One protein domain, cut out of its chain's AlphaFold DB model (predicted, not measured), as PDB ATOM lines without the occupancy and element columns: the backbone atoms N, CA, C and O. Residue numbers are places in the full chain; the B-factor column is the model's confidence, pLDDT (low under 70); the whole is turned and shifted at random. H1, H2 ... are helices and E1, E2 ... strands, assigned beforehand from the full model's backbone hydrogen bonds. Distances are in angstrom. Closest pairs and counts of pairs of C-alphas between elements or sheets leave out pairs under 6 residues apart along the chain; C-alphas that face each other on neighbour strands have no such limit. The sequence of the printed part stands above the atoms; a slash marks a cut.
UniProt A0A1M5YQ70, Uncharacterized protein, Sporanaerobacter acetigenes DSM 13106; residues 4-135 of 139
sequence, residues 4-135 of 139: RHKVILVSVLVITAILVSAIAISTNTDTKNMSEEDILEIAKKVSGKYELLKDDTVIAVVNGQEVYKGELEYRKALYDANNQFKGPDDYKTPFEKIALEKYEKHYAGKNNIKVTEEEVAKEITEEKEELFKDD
ATOM      1  N   ARG A   4    -163.572  35.229   9.868       34.03
ATOM      2  CA  ARG A   4    -163.900  34.559  11.141       34.03
ATOM      3  C   ARG A   4    -163.003  34.976  12.315       34.03
ATOM      4  O   ARG A   4    -163.496  35.119  13.422       34.03
ATOM      5  N   HIS A   5    -161.719  35.242  12.070       33.94
ATOM      6  CA  HIS A   5    -160.782  35.660  13.123       33.94
ATOM      7  C   HIS A   5    -161.039  37.104  13.571       33.94
ATOM      8  O   HIS A   5    -160.847  37.426  14.737       33.94
ATOM      9  N   LYS A   6    -161.534  37.960  12.665       36.66
ATOM     10  CA  LYS A   6    -161.923  39.338  12.996       36.66
ATOM     11  C   LYS A   6    -163.172  39.380  13.880       36.66
ATOM     12  O   LYS A   6    -163.236  40.212  14.770       36.66
ATOM     13  N   VAL A   7    -164.127  38.468  13.677       33.44
ATOM     14  CA  VAL A   7    -165.349  38.390  14.503       33.44
ATOM     15  C   VAL A   7    -165.028  37.944  15.932       33.44
ATOM     16  O   VAL A   7    -165.527  38.550  16.870       33.44
ATOM     17  N   ILE A   8    -164.139  36.958  16.095       37.84
ATOM     18  CA  ILE A   8    -163.711  36.464  17.417       37.84
ATOM     19  C   ILE A   8    -162.925  37.537  18.187       37.84
ATOM     20  O   ILE A   8    -163.075  37.675  19.395       37.84
ATOM     21  N   LEU A   9    -162.099  38.331  17.499       35.25
ATOM     22  CA  LEU A   9    -161.367  39.425  18.142       35.25
ATOM     23  C   LEU A   9    -162.321  40.521  18.651       35.25
ATOM     24  O   LEU A   9    -162.135  41.046  19.744       35.25
ATOM     25  N   VAL A  10    -163.354  40.835  17.863       35.50
ATOM     26  CA  VAL A  10    -164.372  41.838  18.204       35.50
ATOM     27  C   VAL A  10    -165.284  41.347  19.330       35.50
ATOM     28  O   VAL A  10    -165.586  42.129  20.223       35.50
ATOM     29  N   SER A  11    -165.678  40.069  19.349       34.50
ATOM     30  CA  SER A  11    -166.506  39.527  20.437       34.50
ATOM     31  C   SER A  11    -165.750  39.480  21.765       34.50
ATOM     32  O   SER A  11    -166.294  39.898  22.783       34.50
ATOM     33  N   VAL A  12    -164.471  39.088  21.753       39.25
ATOM     34  CA  VAL A  12    -163.612  39.142  22.947       39.25
ATOM     35  C   VAL A  12    -163.430  40.585  23.426       39.25
ATOM     36  O   VAL A  12    -163.508  40.821  24.625       39.25
ATOM     37  N   LEU A  13    -163.274  41.557  22.519       40.03
ATOM     38  CA  LEU A  13    -163.163  42.977  22.878       40.03
ATOM     39  C   LEU A  13    -164.447  43.545  23.507       40.03
ATOM     40  O   LEU A  13    -164.370  44.305  24.473       40.03
ATOM     41  N   VAL A  14    -165.623  43.160  23.004       38.88
ATOM     42  CA  VAL A  14    -166.922  43.584  23.558       38.88
ATOM     43  C   VAL A  14    -167.175  42.944  24.926       38.88
ATOM     44  O   VAL A  14    -167.618  43.631  25.842       38.88
ATOM     45  N   ILE A  15    -166.814  41.671  25.108       42.16
ATOM     46  CA  ILE A  15    -166.905  40.987  26.407       42.16
ATOM     47  C   ILE A  15    -165.906  41.592  27.405       42.16
ATOM     48  O   ILE A  15    -166.279  41.855  28.543       42.16
ATOM     49  N   THR A  16    -164.682  41.942  26.982       40.38
ATOM     50  CA  THR A  16    -163.754  42.702  27.839       40.38
ATOM     51  C   THR A  16    -164.244  44.117  28.130       40.38
ATOM     52  O   THR A  16    -163.941  44.634  29.191       40.38
ATOM     53  N   ALA A  17    -165.020  44.761  27.253       42.34
ATOM     54  CA  ALA A  17    -165.599  46.071  27.554       42.34
ATOM     55  C   ALA A  17    -166.664  45.969  28.656       42.34
ATOM     56  O   ALA A  17    -166.669  46.800  29.554       42.34
ATOM     57  N   ILE A  18    -167.501  44.926  28.633       43.66
ATOM     58  CA  ILE A  18    -168.500  44.652  29.680       43.66
ATOM     59  C   ILE A  18    -167.808  44.232  30.988       43.66
ATOM     60  O   ILE A  18    -168.148  44.743  32.051       43.66
ATOM     61  N   LEU A  19    -166.771  43.390  30.913       39.47
ATOM     62  CA  LEU A  19    -165.978  42.978  32.073       39.47
ATOM     63  C   LEU A  19    -165.092  44.096  32.629       39.47
ATOM     64  O   LEU A  19    -164.842  44.111  33.821       39.47
ATOM     65  N   VAL A  20    -164.620  45.060  31.837       42.94
ATOM     66  CA  VAL A  20    -163.913  46.234  32.380       42.94
ATOM     67  C   VAL A  20    -164.888  47.143  33.125       42.94
ATOM     68  O   VAL A  20    -164.489  47.698  34.145       42.94
ATOM     69  N   SER A  21    -166.157  47.218  32.705       38.62
ATOM     70  CA  SER A  21    -167.227  47.805  33.521       38.62
ATOM     71  C   SER A  21    -167.391  47.041  34.841       38.62
ATOM     72  O   SER A  21    -167.382  47.660  35.897       38.62
ATOM     73  N   ALA A  22    -167.442  45.704  34.806       36.72
ATOM     74  CA  ALA A  22    -167.610  44.857  35.996       36.72
ATOM     75  C   ALA A  22    -166.381  44.830  36.937       36.72
ATOM     76  O   ALA A  22    -166.510  44.838  38.154       36.72
ATOM     77  N   ILE A  23    -165.159  44.879  36.404       39.03
ATOM     78  CA  ILE A  23    -163.915  44.892  37.193       39.03
ATOM     79  C   ILE A  23    -163.635  46.300  37.736       39.03
ATOM     80  O   ILE A  23    -163.047  46.438  38.804       39.03
ATOM     81  N   ALA A  24    -164.077  47.362  37.052       37.19
ATOM     82  CA  ALA A  24    -164.089  48.700  37.644       37.19
ATOM     83  C   ALA A  24    -165.046  48.784  38.850       37.19
ATOM     84  O   ALA A  24    -164.768  49.542  39.779       37.19
ATOM     85  N   ILE A  25    -166.112  47.975  38.850       41.88
ATOM     86  CA  ILE A  25    -167.036  47.812  39.980       41.88
ATOM     87  C   ILE A  25    -166.394  46.994  41.122       41.88
ATOM     88  O   ILE A  25    -166.661  47.285  42.282       41.88
ATOM     89  N   SER A  26    -165.498  46.031  40.851       31.95
ATOM     90  CA  SER A  26    -164.959  45.144  41.905       31.95
ATOM     91  C   SER A  26    -163.667  45.605  42.600       31.95
ATOM     92  O   SER A  26    -163.390  45.159  43.713       31.95
ATOM     93  N   THR A  27    -162.867  46.508  42.014       39.44
ATOM     94  CA  THR A  27    -161.611  46.967  42.656       39.44
ATOM     95  C   THR A  27    -161.782  48.135  43.629       39.44
ATOM     96  O   THR A  27    -160.806  48.543  44.255       39.44
ATOM     97  N   ASN A  28    -162.992  48.682  43.773       38.97
ATOM     98  CA  ASN A  28    -163.291  49.681  44.791       38.97
ATOM     99  C   ASN A  28    -164.109  49.040  45.908       38.97
ATOM    100  O   ASN A  28    -165.321  48.892  45.816       38.97
ATOM    101  N   THR A  29    -163.461  48.799  47.039       35.75
ATOM    102  CA  THR A  29    -164.107  48.597  48.345       35.75
ATOM    103  C   THR A  29    -164.950  49.800  48.827       35.75
ATOM    104  O   THR A  29    -165.379  49.798  49.973       35.75
ATOM    105  N   ASP A  30    -165.228  50.789  47.965       40.81
ATOM    106  CA  ASP A  30    -166.014  52.001  48.245       40.81
ATOM    107  C   ASP A  30    -167.206  52.226  47.284       40.81
ATOM    108  O   ASP A  30    -167.942  53.197  47.443       40.81
ATOM    109  N   THR A  31    -167.470  51.353  46.301       43.69
ATOM    110  CA  THR A  31    -168.664  51.487  45.441       43.69
ATOM    111  C   THR A  31    -169.879  50.806  46.060       43.69
ATOM    112  O   THR A  31    -170.363  49.788  45.574       43.69
ATOM    113  N   LYS A  32    -170.421  51.403  47.122       45.16
ATOM    114  CA  LYS A  32    -171.865  51.329  47.362       45.16
ATOM    115  C   LYS A  32    -172.457  52.664  46.909       45.16
ATOM    116  O   LYS A  32    -172.203  53.683  47.545       45.16
ATOM    117  N   ASN A  33    -173.244  52.617  45.829       54.44
ATOM    118  CA  ASN A  33    -174.120  53.674  45.286       54.44
ATOM    119  C   ASN A  33    -173.515  54.580  44.185       54.44
ATOM    120  O   ASN A  33    -173.382  55.785  44.378       54.44
ATOM    121  N   MET A  34    -173.201  54.026  43.005       62.97
ATOM    122  CA  MET A  34    -173.185  54.836  41.769       62.97
ATOM    123  C   MET A  34    -174.633  55.131  41.357       62.97
ATOM    124  O   MET A  34    -175.446  54.208  41.326       62.97
ATOM    125  N   SER A  35    -174.958  56.389  41.059       68.38
ATOM    126  CA  SER A  35    -176.303  56.770  40.605       68.38
ATOM    127  C   SER A  35    -176.550  56.369  39.143       68.38
ATOM    128  O   SER A  35    -175.607  56.165  38.372       68.38
ATOM    129  N   GLU A  36    -177.819  56.273  38.730       69.50
ATOM    130  CA  GLU A  36    -178.174  56.068  37.316       69.50
ATOM    131  C   GLU A  36    -177.622  57.196  36.431       69.50
ATOM    132  O   GLU A  36    -177.182  56.960  35.301       69.50
ATOM    133  N   GLU A  37    -177.585  58.420  36.958       71.00
ATOM    134  CA  GLU A  37    -176.994  59.582  36.307       71.00
ATOM    135  C   GLU A  37    -175.486  59.416  36.074       71.00
ATOM    136  O   GLU A  37    -175.019  59.714  34.971       71.00
ATOM    137  N   ASP A  38    -174.742  58.884  37.051       67.12
ATOM    138  CA  ASP A  38    -173.305  58.606  36.917       67.12
ATOM    139  C   ASP A  38    -173.051  57.546  35.837       67.12
ATOM    140  O   ASP A  38    -172.167  57.699  34.989       67.12
ATOM    141  N   ILE A  39    -173.867  56.486  35.815       68.88
ATOM    142  CA  ILE A  39    -173.794  55.431  34.794       68.88
ATOM    143  C   ILE A  39    -174.067  56.019  33.405       68.88
ATOM    144  O   ILE A  39    -173.339  55.735  32.448       68.88
ATOM    145  N   LEU A  40    -175.092  56.864  33.278       69.94
ATOM    146  CA  LEU A  40    -175.440  57.515  32.019       69.94
ATOM    147  C   LEU A  40    -174.350  58.494  31.560       69.94
ATOM    148  O   LEU A  40    -174.082  58.600  30.359       69.94
ATOM    149  N   GLU A  41    -173.718  59.214  32.483       73.12
ATOM    150  CA  GLU A  41    -172.602  60.109  32.183       73.12
ATOM    151  C   GLU A  41    -171.383  59.330  31.679       73.12
ATOM    152  O   GLU A  41    -170.826  59.677  30.631       73.12
ATOM    153  N   ILE A  42    -171.018  58.238  32.357       71.88
ATOM    154  CA  ILE A  42    -169.951  57.331  31.919       71.88
ATOM    155  C   ILE A  42    -170.275  56.807  30.521       71.88
ATOM    156  O   ILE A  42    -169.472  56.982  29.605       71.88
ATOM    157  N   ALA A  43    -171.475  56.254  30.318       70.94
ATOM    158  CA  ALA A  43    -171.905  55.710  29.033       70.94
ATOM    159  C   ALA A  43    -171.803  56.745  27.901       70.94
ATOM    160  O   ALA A  43    -171.330  56.426  26.808       70.94
ATOM    161  N   LYS A  44    -172.175  58.005  28.159       75.94
ATOM    162  CA  LYS A  44    -172.012  59.105  27.196       75.94
ATOM    163  C   LYS A  44    -170.541  59.400  26.894       75.94
ATOM    164  O   LYS A  44    -170.213  59.592  25.726       75.94
ATOM    165  N   LYS A  45    -169.661  59.411  27.902       77.19
ATOM    166  CA  LYS A  45    -168.217  59.662  27.725       77.19
ATOM    167  C   LYS A  45    -167.533  58.577  26.888       77.19
ATOM    168  O   LYS A  45    -166.672  58.902  26.065       77.19
ATOM    169  N   VAL A  46    -167.927  57.311  27.057       77.44
ATOM    170  CA  VAL A  46    -167.363  56.192  26.278       77.44
ATOM    171  C   VAL A  46    -168.084  55.918  24.959       77.44
ATOM    172  O   VAL A  46    -167.546  55.213  24.097       77.44
ATOM    173  N   SER A  47    -169.272  56.486  24.753       77.94
ATOM    174  CA  SER A  47    -170.023  56.325  23.509       77.94
ATOM    175  C   SER A  47    -169.193  56.764  22.297       77.94
ATOM    176  O   SER A  47    -168.531  57.802  22.300       77.94
ATOM    177  N   GLY A  48    -169.176  55.936  21.251       76.25
ATOM    178  CA  GLY A  48    -168.401  56.195  20.033       76.25
ATOM    179  C   GLY A  48    -166.891  55.958  20.150       76.25
ATOM    180  O   GLY A  48    -166.203  55.950  19.131       76.25
ATOM    181  N   LYS A  49    -166.347  55.697  21.349       82.88
ATOM    182  CA  LYS A  49    -164.908  55.437  21.537       82.88
ATOM    183  C   LYS A  49    -164.464  54.064  21.034       82.88
ATOM    184  O   LYS A  49    -163.268  53.849  20.879       82.88
ATOM    185  N   TYR A  50    -165.393  53.162  20.703       78.38
ATOM    186  CA  TYR A  50    -165.085  51.871  20.069       78.38
ATOM    187  C   TYR A  50    -164.328  52.029  18.740       78.38
ATOM    188  O   TYR A  50    -163.600  51.131  18.332       78.38
ATOM    189  N   GLU A  51    -164.454  53.183  18.081       82.19
ATOM    190  CA  GLU A  51    -163.684  53.540  16.889       82.19
ATOM    191  C   GLU A  51    -162.168  53.549  17.144       82.19
ATOM    192  O   GLU A  51    -161.398  53.250  16.234       82.19
ATOM    193  N   LEU A  52    -161.729  53.807  18.386       86.12
ATOM    194  CA  LEU A  52    -160.316  53.743  18.774       86.12
ATOM    195  C   LEU A  52    -159.737  52.338  18.586       86.12
ATOM    196  O   LEU A  52    -158.574  52.212  18.221       86.12
ATOM    197  N   LEU A  53    -160.552  51.286  18.737       87.38
ATOM    198  CA  LEU A  53    -160.129  49.894  18.548       87.38
ATOM    199  C   LEU A  53    -159.752  49.565  17.094       87.38
ATOM    200  O   LEU A  53    -159.249  48.475  16.830       87.38
ATOM    201  N   LYS A  54    -159.995  50.478  16.144       87.69
ATOM    202  CA  LYS A  54    -159.565  50.323  14.750       87.69
ATOM    203  C   LYS A  54    -158.079  50.630  14.537       87.69
ATOM    204  O   LYS A  54    -157.563  50.247  13.493       87.69
ATOM    205  N   ASP A  55    -157.409  51.311  15.473       89.50
ATOM    206  CA  ASP A  55    -155.960  51.555  15.405       89.50
ATOM    207  C   ASP A  55    -155.196  50.276  15.789       89.50
ATOM    208  O   ASP A  55    -155.052  49.939  16.969       89.50
ATOM    209  N   ASP A  56    -154.720  49.562  14.768       92.00
ATOM    210  CA  ASP A  56    -153.981  48.301  14.866       92.00
ATOM    211  C   ASP A  56    -152.459  48.494  14.975       92.00
ATOM    212  O   ASP A  56    -151.694  47.534  14.859       92.00
ATOM    213  N   THR A  57    -151.994  49.717  15.256       96.19
ATOM    214  CA  THR A  57    -150.573  49.979  15.507       96.19
ATOM    215  C   THR A  57    -150.109  49.191  16.730       96.19
ATOM    216  O   THR A  57    -150.578  49.426  17.843       96.19
ATOM    217  N   VAL A  58    -149.154  48.279  16.555       94.88
ATOM    218  CA  VAL A  58    -148.557  47.527  17.666       94.88
ATOM    219  C   VAL A  58    -147.596  48.429  18.439       94.88
ATOM    220  O   VAL A  58    -146.670  48.995  17.862       94.88
ATOM    221  N   ILE A  59    -147.802  48.545  19.751       94.69
ATOM    222  CA  ILE A  59    -146.976  49.379  20.641       94.69
ATOM    223  C   ILE A  59    -146.146  48.562  21.634       94.69
ATOM    224  O   ILE A  59    -145.173  49.072  22.182       94.69
ATOM    225  N   ALA A  60    -146.513  47.300  21.865       95.31
ATOM    226  CA  ALA A  60    -145.751  46.363  22.682       95.31
ATOM    227  C   ALA A  60    -146.127  44.911  22.353       95.31
ATOM    228  O   ALA A  60    -147.133  44.647  21.696       95.31
ATOM    229  N   VAL A  61    -145.327  43.963  22.844       94.19
ATOM    230  CA  VAL A  61    -145.603  42.523  22.758       94.19
ATOM    231  C   VAL A  61    -145.393  41.901  24.136       94.19
ATOM    232  O   VAL A  61    -144.324  42.046  24.723       94.19
ATOM    233  N   VAL A  62    -146.396  41.184  24.639       92.50
ATOM    234  CA  VAL A  62    -146.368  40.492  25.936       92.50
ATOM    235  C   VAL A  62    -146.585  39.006  25.695       92.50
ATOM    236  O   VAL A  62    -147.638  38.603  25.213       92.50
ATOM    237  N   ASN A  63    -145.585  38.174  26.000       91.44
ATOM    238  CA  ASN A  63    -145.645  36.721  25.782       91.44
ATOM    239  C   ASN A  63    -146.087  36.316  24.358       91.44
ATOM    240  O   ASN A  63    -146.841  35.364  24.173       91.44
ATOM    241  N   GLY A  64    -145.625  37.050  23.341       88.88
ATOM    242  CA  GLY A  64    -145.986  36.807  21.938       88.88
ATOM    243  C   GLY A  64    -147.376  37.314  21.535       88.88
ATOM    244  O   GLY A  64    -147.797  37.074  20.408       88.88
ATOM    245  N   GLN A  65    -148.080  38.019  22.422       91.69
ATOM    246  CA  GLN A  65    -149.351  38.677  22.132       91.69
ATOM    247  C   GLN A  65    -149.135  40.178  21.951       91.69
ATOM    248  O   GLN A  65    -148.538  40.839  22.801       91.69
ATOM    249  N   GLU A  66    -149.631  40.718  20.844       93.69
ATOM    250  CA  GLU A  66    -149.515  42.135  20.499       93.69
ATOM    251  C   GLU A  66    -150.422  42.997  21.389       93.69
ATOM    252  O   GLU A  66    -151.572  42.643  21.663       93.69
ATOM    253  N   VAL A  67    -149.890  44.133  21.842       91.00
ATOM    254  CA  VAL A  67    -150.627  45.235  22.468       91.00
ATOM    255  C   VAL A  67    -150.828  46.305  21.407       91.00
ATOM    256  O   VAL A  67    -149.848  46.865  20.904       91.00
ATOM    257  N   TYR A  68    -152.084  46.592  21.076       92.44
ATOM    258  CA  TYR A  68    -152.417  47.593  20.068       92.44
ATOM    259  C   TYR A  68    -152.611  48.972  20.697       92.44
ATOM    260  O   TYR A  68    -153.101  49.112  21.818       92.44
ATOM    261  N   LYS A  69    -152.271  50.018  19.948       92.38
ATOM    262  CA  LYS A  69    -152.489  51.402  20.359       92.38
ATOM    263  C   LYS A  69    -153.969  51.686  20.590       92.38
ATOM    264  O   LYS A  69    -154.310  52.299  21.597       92.38
ATOM    265  N   GLY A  70    -154.842  51.191  19.713       89.94
ATOM    266  CA  GLY A  70    -156.287  51.337  19.860       89.94
ATOM    267  C   GLY A  70    -156.840  50.736  21.153       89.94
ATOM    268  O   GLY A  70    -157.700  51.336  21.792       89.94
ATOM    269  N   GLU A  71    -156.298  49.591  21.580       88.88
ATOM    270  CA  GLU A  71    -156.635  48.925  22.849       88.88
ATOM    271  C   GLU A  71    -156.261  49.804  24.052       88.88
ATOM    272  O   GLU A  71    -157.075  50.001  24.957       88.88
ATOM    273  N   LEU A  72    -155.057  50.388  24.032       90.00
ATOM    274  CA  LEU A  72    -154.587  51.283  25.088       90.00
ATOM    275  C   LEU A  72    -155.413  52.571  25.165       90.00
ATOM    276  O   LEU A  72    -155.836  52.960  26.251       90.00
ATOM    277  N   GLU A  73    -155.650  53.234  24.034       90.88
ATOM    278  CA  GLU A  73    -156.417  54.486  23.998       90.88
ATOM    279  C   GLU A  73    -157.883  54.266  24.392       90.88
ATOM    280  O   GLU A  73    -158.452  55.063  25.138       90.88
ATOM    281  N   TYR A  74    -158.481  53.146  23.979       88.06
ATOM    282  CA  TYR A  74    -159.815  52.765  24.436       88.06
ATOM    283  C   TYR A  74    -159.854  52.531  25.952       88.06
ATOM    284  O   TYR A  74    -160.757  53.018  26.634       88.06
ATOM    285  N   ARG A  75    -158.845  51.847  26.511       87.00
ATOM    286  CA  ARG A  75    -158.758  51.627  27.960       87.00
ATOM    287  C   ARG A  75    -158.584  52.939  28.723       87.00
ATOM    288  O   ARG A  75    -159.249  53.125  29.734       87.00
ATOM    289  N   LYS A  76    -157.762  53.868  28.228       86.62
ATOM    290  CA  LYS A  76    -157.642  55.213  28.815       86.62
ATOM    291  C   LYS A  76    -158.983  55.943  28.835       86.62
ATOM    292  O   LYS A  76    -159.331  56.502  29.866       86.62
ATOM    293  N   ALA A  77    -159.751  55.889  27.744       85.06
ATOM    294  CA  ALA A  77    -161.073  56.513  27.685       85.06
ATOM    295  C   ALA A  77    -162.050  55.928  28.721       85.06
ATOM    296  O   ALA A  77    -162.820  56.675  29.317       85.06
ATOM    297  N   LEU A  78    -162.001  54.614  28.971       82.38
ATOM    298  CA  LEU A  78    -162.786  53.972  30.033       82.38
ATOM    299  C   LEU A  78    -162.354  54.429  31.435       82.38
ATOM    300  O   LEU A  78    -163.200  54.743  32.269       82.38
ATOM    301  N   TYR A  79    -161.045  54.489  31.688       81.56
ATOM    302  CA  TYR A  79    -160.492  54.950  32.967       81.56
ATOM    303  C   TYR A  79    -160.836  56.418  33.252       81.56
ATOM    304  O   TYR A  79    -161.212  56.760  34.372       81.56
ATOM    305  N   ASP A  80    -160.734  57.272  32.233       82.00
ATOM    306  CA  ASP A  80    -161.097  58.689  32.302       82.00
ATOM    307  C   ASP A  80    -162.600  58.867  32.550       82.00
ATOM    308  O   ASP A  80    -163.004  59.609  33.444       82.00
ATOM    309  N   ALA A  81    -163.443  58.110  31.837       80.25
ATOM    310  CA  ALA A  81    -164.888  58.155  32.039       80.25
ATOM    311  C   ALA A  81    -165.282  57.824  33.486       80.25
ATOM    312  O   ALA A  81    -166.185  58.462  34.022       80.25
ATOM    313  N   ASN A  82    -164.563  56.896  34.123       71.94
ATOM    314  CA  ASN A  82    -164.773  56.499  35.512       71.94
ATOM    315  C   ASN A  82    -164.083  57.423  36.543       71.94
ATOM    316  O   ASN A  82    -163.954  57.058  37.709       71.94
ATOM    317  N   ASN A  83    -163.584  58.598  36.129       69.38
ATOM    318  CA  ASN A  83    -162.836  59.546  36.967       69.38
ATOM    319  C   ASN A  83    -161.659  58.898  37.732       69.38
ATOM    320  O   ASN A  83    -161.302  59.316  38.837       69.38
ATOM    321  N   GLN A  84    -161.046  57.855  37.162       66.56
ATOM    322  CA  GLN A  84    -159.927  57.138  37.783       66.56
ATOM    323  C   GLN A  84    -158.556  57.710  37.399       66.56
ATOM    324  O   GLN A  84    -157.544  57.223  37.896       66.56
ATOM    325  N   PHE A  85    -158.510  58.749  36.562       67.00
ATOM    326  CA  PHE A  85    -157.279  59.472  36.240       67.00
ATOM    327  C   PHE A  85    -156.916  60.422  37.401       67.00
ATOM    328  O   PHE A  85    -157.571  61.438  37.626       67.00
ATOM    329  N   LYS A  86    -155.898  60.067  38.184       62.66
ATOM    330  CA  LYS A  86    -155.379  60.784  39.353       62.66
ATOM    331  C   LYS A  86    -153.930  61.291  39.204       62.66
ATOM    332  O   LYS A  86    -153.410  61.856  40.165       62.66
ATOM    333  N   GLY A  87    -153.263  61.159  38.051       66.44
ATOM    334  CA  GLY A  87    -151.883  61.630  37.891       66.44
ATOM    335  C   GLY A  87    -151.168  61.339  36.557       66.44
ATOM    336  O   GLY A  87    -151.715  60.735  35.637       66.44
ATOM    337  N   PRO A  88    -149.895  61.775  36.432       68.19
ATOM    338  CA  PRO A  88    -149.101  61.668  35.200       68.19
ATOM    339  C   PRO A  88    -148.739  60.229  34.803       68.19
ATOM    340  O   PRO A  88    -148.365  59.999  33.655       68.19
ATOM    341  N   ASP A  89    -148.850  59.268  35.721       74.00
ATOM    342  CA  ASP A  89    -148.514  57.859  35.496       74.00
ATOM    343  C   ASP A  89    -149.725  56.984  35.150       74.00
ATOM    344  O   ASP A  89    -149.564  55.797  34.884       74.00
ATOM    345  N   ASP A  90    -150.929  57.542  35.046       71.62
ATOM    346  CA  ASP A  90    -152.139  56.760  34.765       71.62
ATOM    347  C   ASP A  90    -152.223  56.215  33.347       71.62
ATOM    348  O   ASP A  90    -153.181  55.536  33.024       71.62
ATOM    349  N   TYR A  91    -151.266  56.483  32.460       74.81
ATOM    350  CA  TYR A  91    -151.158  55.704  31.223       74.81
ATOM    351  C   TYR A  91    -150.517  54.331  31.475       74.81
ATOM    352  O   TYR A  91    -150.732  53.411  30.683       74.81
ATOM    353  N   LYS A  92    -149.747  54.188  32.567       78.56
ATOM    354  CA  LYS A  92    -149.155  52.920  32.994       78.56
ATOM    355  C   LYS A  92    -150.234  51.993  33.522       78.56
ATOM    356  O   LYS A  92    -150.263  50.866  33.069       78.56
ATOM    357  N   THR A  93    -151.190  52.463  34.323       83.56
ATOM    358  CA  THR A  93    -152.260  51.607  34.875       83.56
ATOM    359  C   THR A  93    -153.093  50.873  33.794       83.56
ATOM    360  O   THR A  93    -153.219  49.649  33.862       83.56
ATOM    361  N   PRO A  94    -153.612  51.532  32.734       86.88
ATOM    362  CA  PRO A  94    -154.238  50.889  31.583       86.88
ATOM    363  C   PRO A  94    -153.307  49.920  30.863       86.88
ATOM    364  O   PRO A  94    -153.733  48.826  30.503       86.88
ATOM    365  N   PHE A  95    -152.048  50.307  30.649       89.31
ATOM    366  CA  PHE A  95    -151.082  49.464  29.952       89.31
ATOM    367  C   PHE A  95    -150.700  48.220  30.768       89.31
ATOM    368  O   PHE A  95    -150.662  47.124  30.224       89.31
ATOM    369  N   GLU A  96    -150.465  48.370  32.068       87.44
ATOM    370  CA  GLU A  96    -150.181  47.304  33.028       87.44
ATOM    371  C   GLU A  96    -151.345  46.325  33.099       87.44
ATOM    372  O   GLU A  96    -151.124  45.119  33.033       87.44
ATOM    373  N   LYS A  97    -152.586  46.826  33.135       86.12
ATOM    374  CA  LYS A  97    -153.776  45.971  33.101       86.12
ATOM    375  C   LYS A  97    -153.867  45.178  31.795       86.12
ATOM    376  O   LYS A  97    -154.084  43.972  31.833       86.12
ATOM    377  N   ILE A  98    -153.617  45.816  30.650       87.81
ATOM    378  CA  ILE A  98    -153.558  45.124  29.353       87.81
ATOM    379  C   ILE A  98    -152.438  44.068  29.336       87.81
ATOM    380  O   ILE A  98    -152.628  42.951  28.855       87.81
ATOM    381  N   ALA A  99    -151.259  44.403  29.859       86.56
ATOM    382  CA  ALA A  99    -150.132  43.483  29.919       86.56
ATOM    383  C   ALA A  99    -150.433  42.274  30.818       86.56
ATOM    384  O   ALA A  99    -150.131  41.142  30.432       86.56
ATOM    385  N   LEU A 100    -151.068  42.501  31.969       86.31
ATOM    386  CA  LEU A 100    -151.502  41.454  32.889       86.31
ATOM    387  C   LEU A 100    -152.517  40.517  32.227       86.31
ATOM    388  O   LEU A 100    -152.300  39.311  32.212       86.31
ATOM    389  N   GLU A 101    -153.554  41.052  31.582       86.00
ATOM    390  CA  GLU A 101    -154.570  40.247  30.890       86.00
ATOM    391  C   GLU A 101    -153.955  39.375  29.780       86.00
ATOM    392  O   GLU A 101    -154.288  38.195  29.627       86.00
ATOM    393  N   LYS A 102    -152.997  39.914  29.013       88.94
ATOM    394  CA  LYS A 102    -152.269  39.123  28.005       88.94
ATOM    395  C   LYS A 102    -151.401  38.046  28.651       88.94
ATOM    396  O   LYS A 102    -151.311  36.934  28.123       88.94
ATOM    397  N   TYR A 103    -150.778  38.343  29.790       87.00
ATOM    398  CA  TYR A 103    -150.025  37.362  30.563       87.00
ATOM    399  C   TYR A 103    -150.931  36.223  31.052       87.00
ATOM    400  O   TYR A 103    -150.639  35.059  30.787       87.00
ATOM    401  N   GLU A 104    -152.061  36.538  31.677       85.88
ATOM    402  CA  GLU A 104    -153.045  35.561  32.155       85.88
ATOM    403  C   GLU A 104    -153.582  34.702  31.012       85.88
ATOM    404  O   GLU A 104    -153.557  33.473  31.093       85.88
ATOM    405  N   LYS A 105    -153.955  35.323  29.887       84.25
ATOM    406  CA  LYS A 105    -154.416  34.615  28.687       84.25
ATOM    407  C   LYS A 105    -153.372  33.645  28.138       84.25
ATOM    408  O   LYS A 105    -153.718  32.542  27.707       84.25
ATOM    409  N   HIS A 106    -152.093  34.026  28.164       86.38
ATOM    410  CA  HIS A 106    -150.999  33.141  27.754       86.38
ATOM    411  C   HIS A 106    -150.931  31.895  28.636       86.38
ATOM    412  O   HIS A 106    -150.822  30.774  28.135       86.38
ATOM    413  N   TYR A 107    -151.009  32.086  29.952       90.00
ATOM    414  CA  TYR A 107    -150.956  30.990  30.915       90.00
ATOM    415  C   TYR A 107    -152.209  30.116  30.872       90.00
ATOM    416  O   TYR A 107    -152.080  28.893  30.905       90.00
ATOM    417  N   ALA A 108    -153.396  30.700  30.719       88.62
ATOM    418  CA  ALA A 108    -154.634  29.957  30.507       88.62
ATOM    419  C   ALA A 108    -154.528  29.061  29.263       88.62
ATOM    420  O   ALA A 108    -154.769  27.855  29.342       88.62
ATOM    421  N   GLY A 109    -154.041  29.614  28.144       84.50
ATOM    422  CA  GLY A 109    -153.802  28.862  26.912       84.50
ATOM    423  C   GLY A 109    -152.805  27.714  27.091       84.50
ATOM    424  O   GLY A 109    -153.065  26.600  26.638       84.50
ATOM    425  N   LYS A 110    -151.697  27.945  27.808       92.44
ATOM    426  CA  LYS A 110    -150.713  26.896  28.134       92.44
ATOM    427  C   LYS A 110    -151.283  25.765  28.988       92.44
ATOM    428  O   LYS A 110    -150.853  24.627  28.829       92.44
ATOM    429  N   ASN A 111    -152.229  26.069  29.870       91.44
ATOM    430  CA  ASN A 111    -152.873  25.092  30.747       91.44
ATOM    431  C   ASN A 111    -154.172  24.521  30.156       91.44
ATOM    432  O   ASN A 111    -154.892  23.807  30.846       91.44
ATOM    433  N   ASN A 112    -154.472  24.815  28.882       90.00
ATOM    434  CA  ASN A 112    -155.692  24.384  28.195       90.00
ATOM    435  C   ASN A 112    -156.983  24.778  28.943       90.00
ATOM    436  O   ASN A 112    -158.004  24.101  28.830       90.00
ATOM    437  N   ILE A 113    -156.932  25.887  29.683       88.00
ATOM    438  CA  ILE A 113    -158.100  26.508  30.301       88.00
ATOM    439  C   ILE A 113    -158.837  27.248  29.188       88.00
ATOM    440  O   ILE A 113    -158.263  28.103  28.508       88.00
ATOM    441  N   LYS A 114    -160.098  26.886  28.969       83.06
ATOM    442  CA  LYS A 114    -160.966  27.488  27.957       83.06
ATOM    443  C   LYS A 114    -162.263  27.891  28.626       83.06
ATOM    444  O   LYS A 114    -162.767  27.140  29.448       83.06
ATOM    445  N   VAL A 115    -162.764  29.049  28.230       78.69
ATOM    446  CA  VAL A 115    -164.077  29.544  28.623       78.69
ATOM    447  C   VAL A 115    -164.928  29.583  27.362       78.69
ATOM    448  O   VAL A 115    -164.495  30.103  26.327       78.69
ATOM    449  N   THR A 116    -166.098  28.968  27.424       76.38
ATOM    450  CA  THR A 116    -167.080  28.908  26.344       76.38
ATOM    451  C   THR A 116    -168.055  30.078  26.424       76.38
ATOM    452  O   THR A 116    -168.232  30.696  27.470       76.38
ATOM    453  N   GLU A 117    -168.718  30.386  25.310       73.12
ATOM    454  CA  GLU A 117    -169.775  31.406  25.290       73.12
ATOM    455  C   GLU A 117    -170.943  31.039  26.217       73.12
ATOM    456  O   GLU A 117    -171.552  31.928  26.801       73.12
ATOM    457  N   GLU A 118    -171.225  29.744  26.381       74.19
ATOM    458  CA  GLU A 118    -172.258  29.243  27.292       74.19
ATOM    459  C   GLU A 118    -171.887  29.491  28.756       74.19
ATOM    460  O   GLU A 118    -172.717  29.987  29.509       74.19
ATOM    461  N   GLU A 119    -170.636  29.231  29.145       72.69
ATOM    462  CA  GLU A 119    -170.138  29.542  30.491       72.69
ATOM    463  C   GLU A 119    -170.198  31.047  30.776       72.69
ATOM    464  O   GLU A 119    -170.669  31.443  31.835       72.69
ATOM    465  N   VAL A 120    -169.816  31.893  29.812       73.50
ATOM    466  CA  VAL A 120    -169.940  33.355  29.958       73.50
ATOM    467  C   VAL A 120    -171.402  33.782  30.086       73.50
ATOM    468  O   VAL A 120    -171.736  34.602  30.934       73.50
ATOM    469  N   ALA A 121    -172.288  33.257  29.236       67.12
ATOM    470  CA  ALA A 121    -173.704  33.611  29.268       67.12
ATOM    471  C   ALA A 121    -174.371  33.163  30.573       67.12
ATOM    472  O   ALA A 121    -175.213  33.887  31.109       67.12
ATOM    473  N   LYS A 122    -173.982  31.989  31.079       75.44
ATOM    474  CA  LYS A 122    -174.429  31.465  32.362       75.44
ATOM    475  C   LYS A 122    -173.988  32.377  33.505       75.44
ATOM    476  O   LYS A 122    -174.858  32.833  34.236       75.44
ATOM    477  N   GLU A 123    -172.704  32.721  33.582       73.06
ATOM    478  CA  GLU A 123    -172.172  33.613  34.622       73.06
ATOM    479  C   GLU A 123    -172.895  34.972  34.625       73.06
ATOM    480  O   GLU A 123    -173.389  35.417  35.652       73.06
ATOM    481  N   ILE A 124    -173.076  35.593  33.448       71.00
ATOM    482  CA  ILE A 124    -173.810  36.868  33.317       71.00
ATOM    483  C   ILE A 124    -175.265  36.739  33.796       71.00
ATOM    484  O   ILE A 124    -175.849  37.705  34.288       71.00
ATOM    485  N   THR A 125    -175.893  35.585  33.572       70.38
ATOM    486  CA  THR A 125    -177.278  35.346  33.998       70.38
ATOM    487  C   THR A 125    -177.352  35.153  35.509       70.38
ATOM    488  O   THR A 125    -178.212  35.757  36.142       70.38
ATOM    489  N   GLU A 126    -176.427  34.384  36.085       77.00
ATOM    490  CA  GLU A 126    -176.330  34.159  37.530       77.00
ATOM    491  C   GLU A 126    -176.045  35.473  38.281       77.00
ATOM    492  O   GLU A 126    -176.781  35.798  39.209       77.00
ATOM    493  N   GLU A 127    -175.105  36.303  37.809       67.00
ATOM    494  CA  GLU A 127    -174.843  37.635  38.385       67.00
ATOM    495  C   GLU A 127    -176.083  38.548  38.339       67.00
ATOM    496  O   GLU A 127    -176.366  39.279  39.287       67.00
ATOM    497  N   LYS A 128    -176.861  38.511  37.247       66.69
ATOM    498  CA  LYS A 128    -178.116  39.276  37.157       66.69
ATOM    499  C   LYS A 128    -179.145  38.788  38.166       66.69
ATOM    500  O   LYS A 128    -179.782  39.605  38.816       66.69
ATOM    501  N   GLU A 129    -179.340  37.479  38.275       69.25
ATOM    502  CA  GLU A 129    -180.311  36.910  39.211       69.25
ATOM    503  C   GLU A 129    -179.941  37.187  40.672       69.25
ATOM    504  O   GLU A 129    -180.836  37.379  41.491       69.25
ATOM    505  N   GLU A 130    -178.651  37.242  41.006       61.25
ATOM    506  CA  GLU A 130    -178.188  37.663  42.332       61.25
ATOM    507  C   GLU A 130    -178.486  39.143  42.607       61.25
ATOM    508  O   GLU A 130    -178.951  39.465  43.696       61.25
ATOM    509  N   LEU A 131    -178.333  40.025  41.613       53.47
ATOM    510  CA  LEU A 131    -178.678  41.448  41.740       53.47
ATOM    511  C   LEU A 131    -180.177  41.694  41.985       53.47
ATOM    512  O   LEU A 131    -180.521  42.651  42.667       53.47
ATOM    513  N   PHE A 132    -181.063  40.847  41.447       51.75
ATOM    514  CA  PHE A 132    -182.522  41.006  41.587       51.75
ATOM    515  C   PHE A 132    -183.136  40.227  42.759       51.75
ATOM    516  O   PHE A 132    -184.301  40.444  43.078       51.75
ATOM    517  N   LYS A 133    -182.393  39.327  43.416       52.94
ATOM    518  CA  LYS A 133    -182.884  38.611  44.609       52.94
ATOM    519  C   LYS A 133    -182.878  39.464  45.878       52.94
ATOM    520  O   LYS A 133    -183.610  39.143  46.809       52.94
ATOM    521  N   ASP A 134    -182.091  40.537  45.914       47.41
ATOM    522  CA  ASP A 134    -182.004  41.440  47.068       47.41
ATOM    523  C   ASP A 134    -183.104  42.527  47.091       47.41
ATOM    524  O   ASP A 134    -183.299  43.163  48.128       47.41
ATOM    525  N   ASP A 135    -183.868  42.705  46.005       44.72
ATOM    526  CA  ASP A 135    -184.948  43.708  45.913       44.72
ATOM    527  C   ASP A 135    -186.313  43.217  46.452       44.72
ATOM    528  O   ASP A 135    -187.204  44.028  46.698       44.72
TER     529      ASP A 135
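This is residues 4 to 135 of the 139 residues of an uncharacterized protein of Sporanaerobacter acetigenes DSM 13106 (UniProt A0A1M5YQ70). Three helical sides make an open frame: H4 with H2 and H3 on one side, the long helix H5 leading away from H4, and H6 folding back at H5's far end, while H1, the longest helix, runs through the opening without touching another helix. A small two-stranded hairpin, E1 and E2, sits beside H5. The printed part has 132 residues, with six named helices and two named strands in the order H1 H2 H3 E1 E2 H4 H5 H6; the sheet, order E1 - E2, is antiparallel and the class is mostly helix. By its radius of gyration of the C-alphas, 16.0 A, the whole is compact, and it spans 46 by 38 by 27 A.

H1, residues 4 to 26, begins at C-alpha 4 (-163.900, 34.559, 11.141), is 32.6 A long and has a kink of 26 degrees near residue 19. H2 is residues 36 to 46, 15.5 A, and H3 is residues 49 to 54. E1, residues 58 to 62, and E2, residues 65 to 68, come next. H4, residues 69 to 81, measures 18.3 A. H5, residues 92 to 110, measures 26.5 A and begins at C-alpha 92 (-149.155, 52.920, 32.994). H6, residues 117 to 133, measures 24.4 A and ends at C-alpha 133 (-182.884, 38.611, 44.609).

H4 is the hub, touching three helices. H3 touches it at a shallow tilt of 11 degrees, opposite ways, the closest C-alphas being those of Leu 53 and Gly 70, 4.3 A apart. H2 touches residues 77 to 81 of H4 alone, at a shallow tilt of 26 degrees, opposite ways; the closest C-alphas are those of Ile 42 and Ala 81, 5.1 A apart. H5 touches H4 with residues 94 to 98 alone, at a steep tilt of 58 degrees, opposite ways; the closest C-alphas are those of Arg 75 and Pro 94, 5.8 A apart. With two of these three pairs at a shallow tilt, the helix packing is only just mostly aligned. H1 is near H3 and H4 but apart from H5 and H6. H6 is apart from H4 and H5. E1 and E2 form a hairpin, antiparallel at 149 degrees, with N 62 and O 65 at 2.8 A and N 67 and O 60 at 2.8 A, within hydrogen-bond range. The closest C-alphas of E1 and H5 are those of Val 62 and Ala 99, 6.2 A apart. Every O i to N i+4 pair is within hydrogen-bond range in H1, H2, H4, H5 and H6; in H3 0 of 2 are, beside 3 of 3 O i to N i+3 pairs.

The C-alphas of Thr 57 and Asp 135, the two farthest apart, are 46.3 A from each other. The printed part has no cut and no long link. Residues 4 to 9 of H1, residues 26 to 33, and residues 121 to 135, of which 121 to 133 belong to H6, stand free. The mean pLDDT of the printed part of this model is 70.2; 52 residues are under 70, among them residues 4 to 36 and 127 to 135, and H1 has a mean of 38.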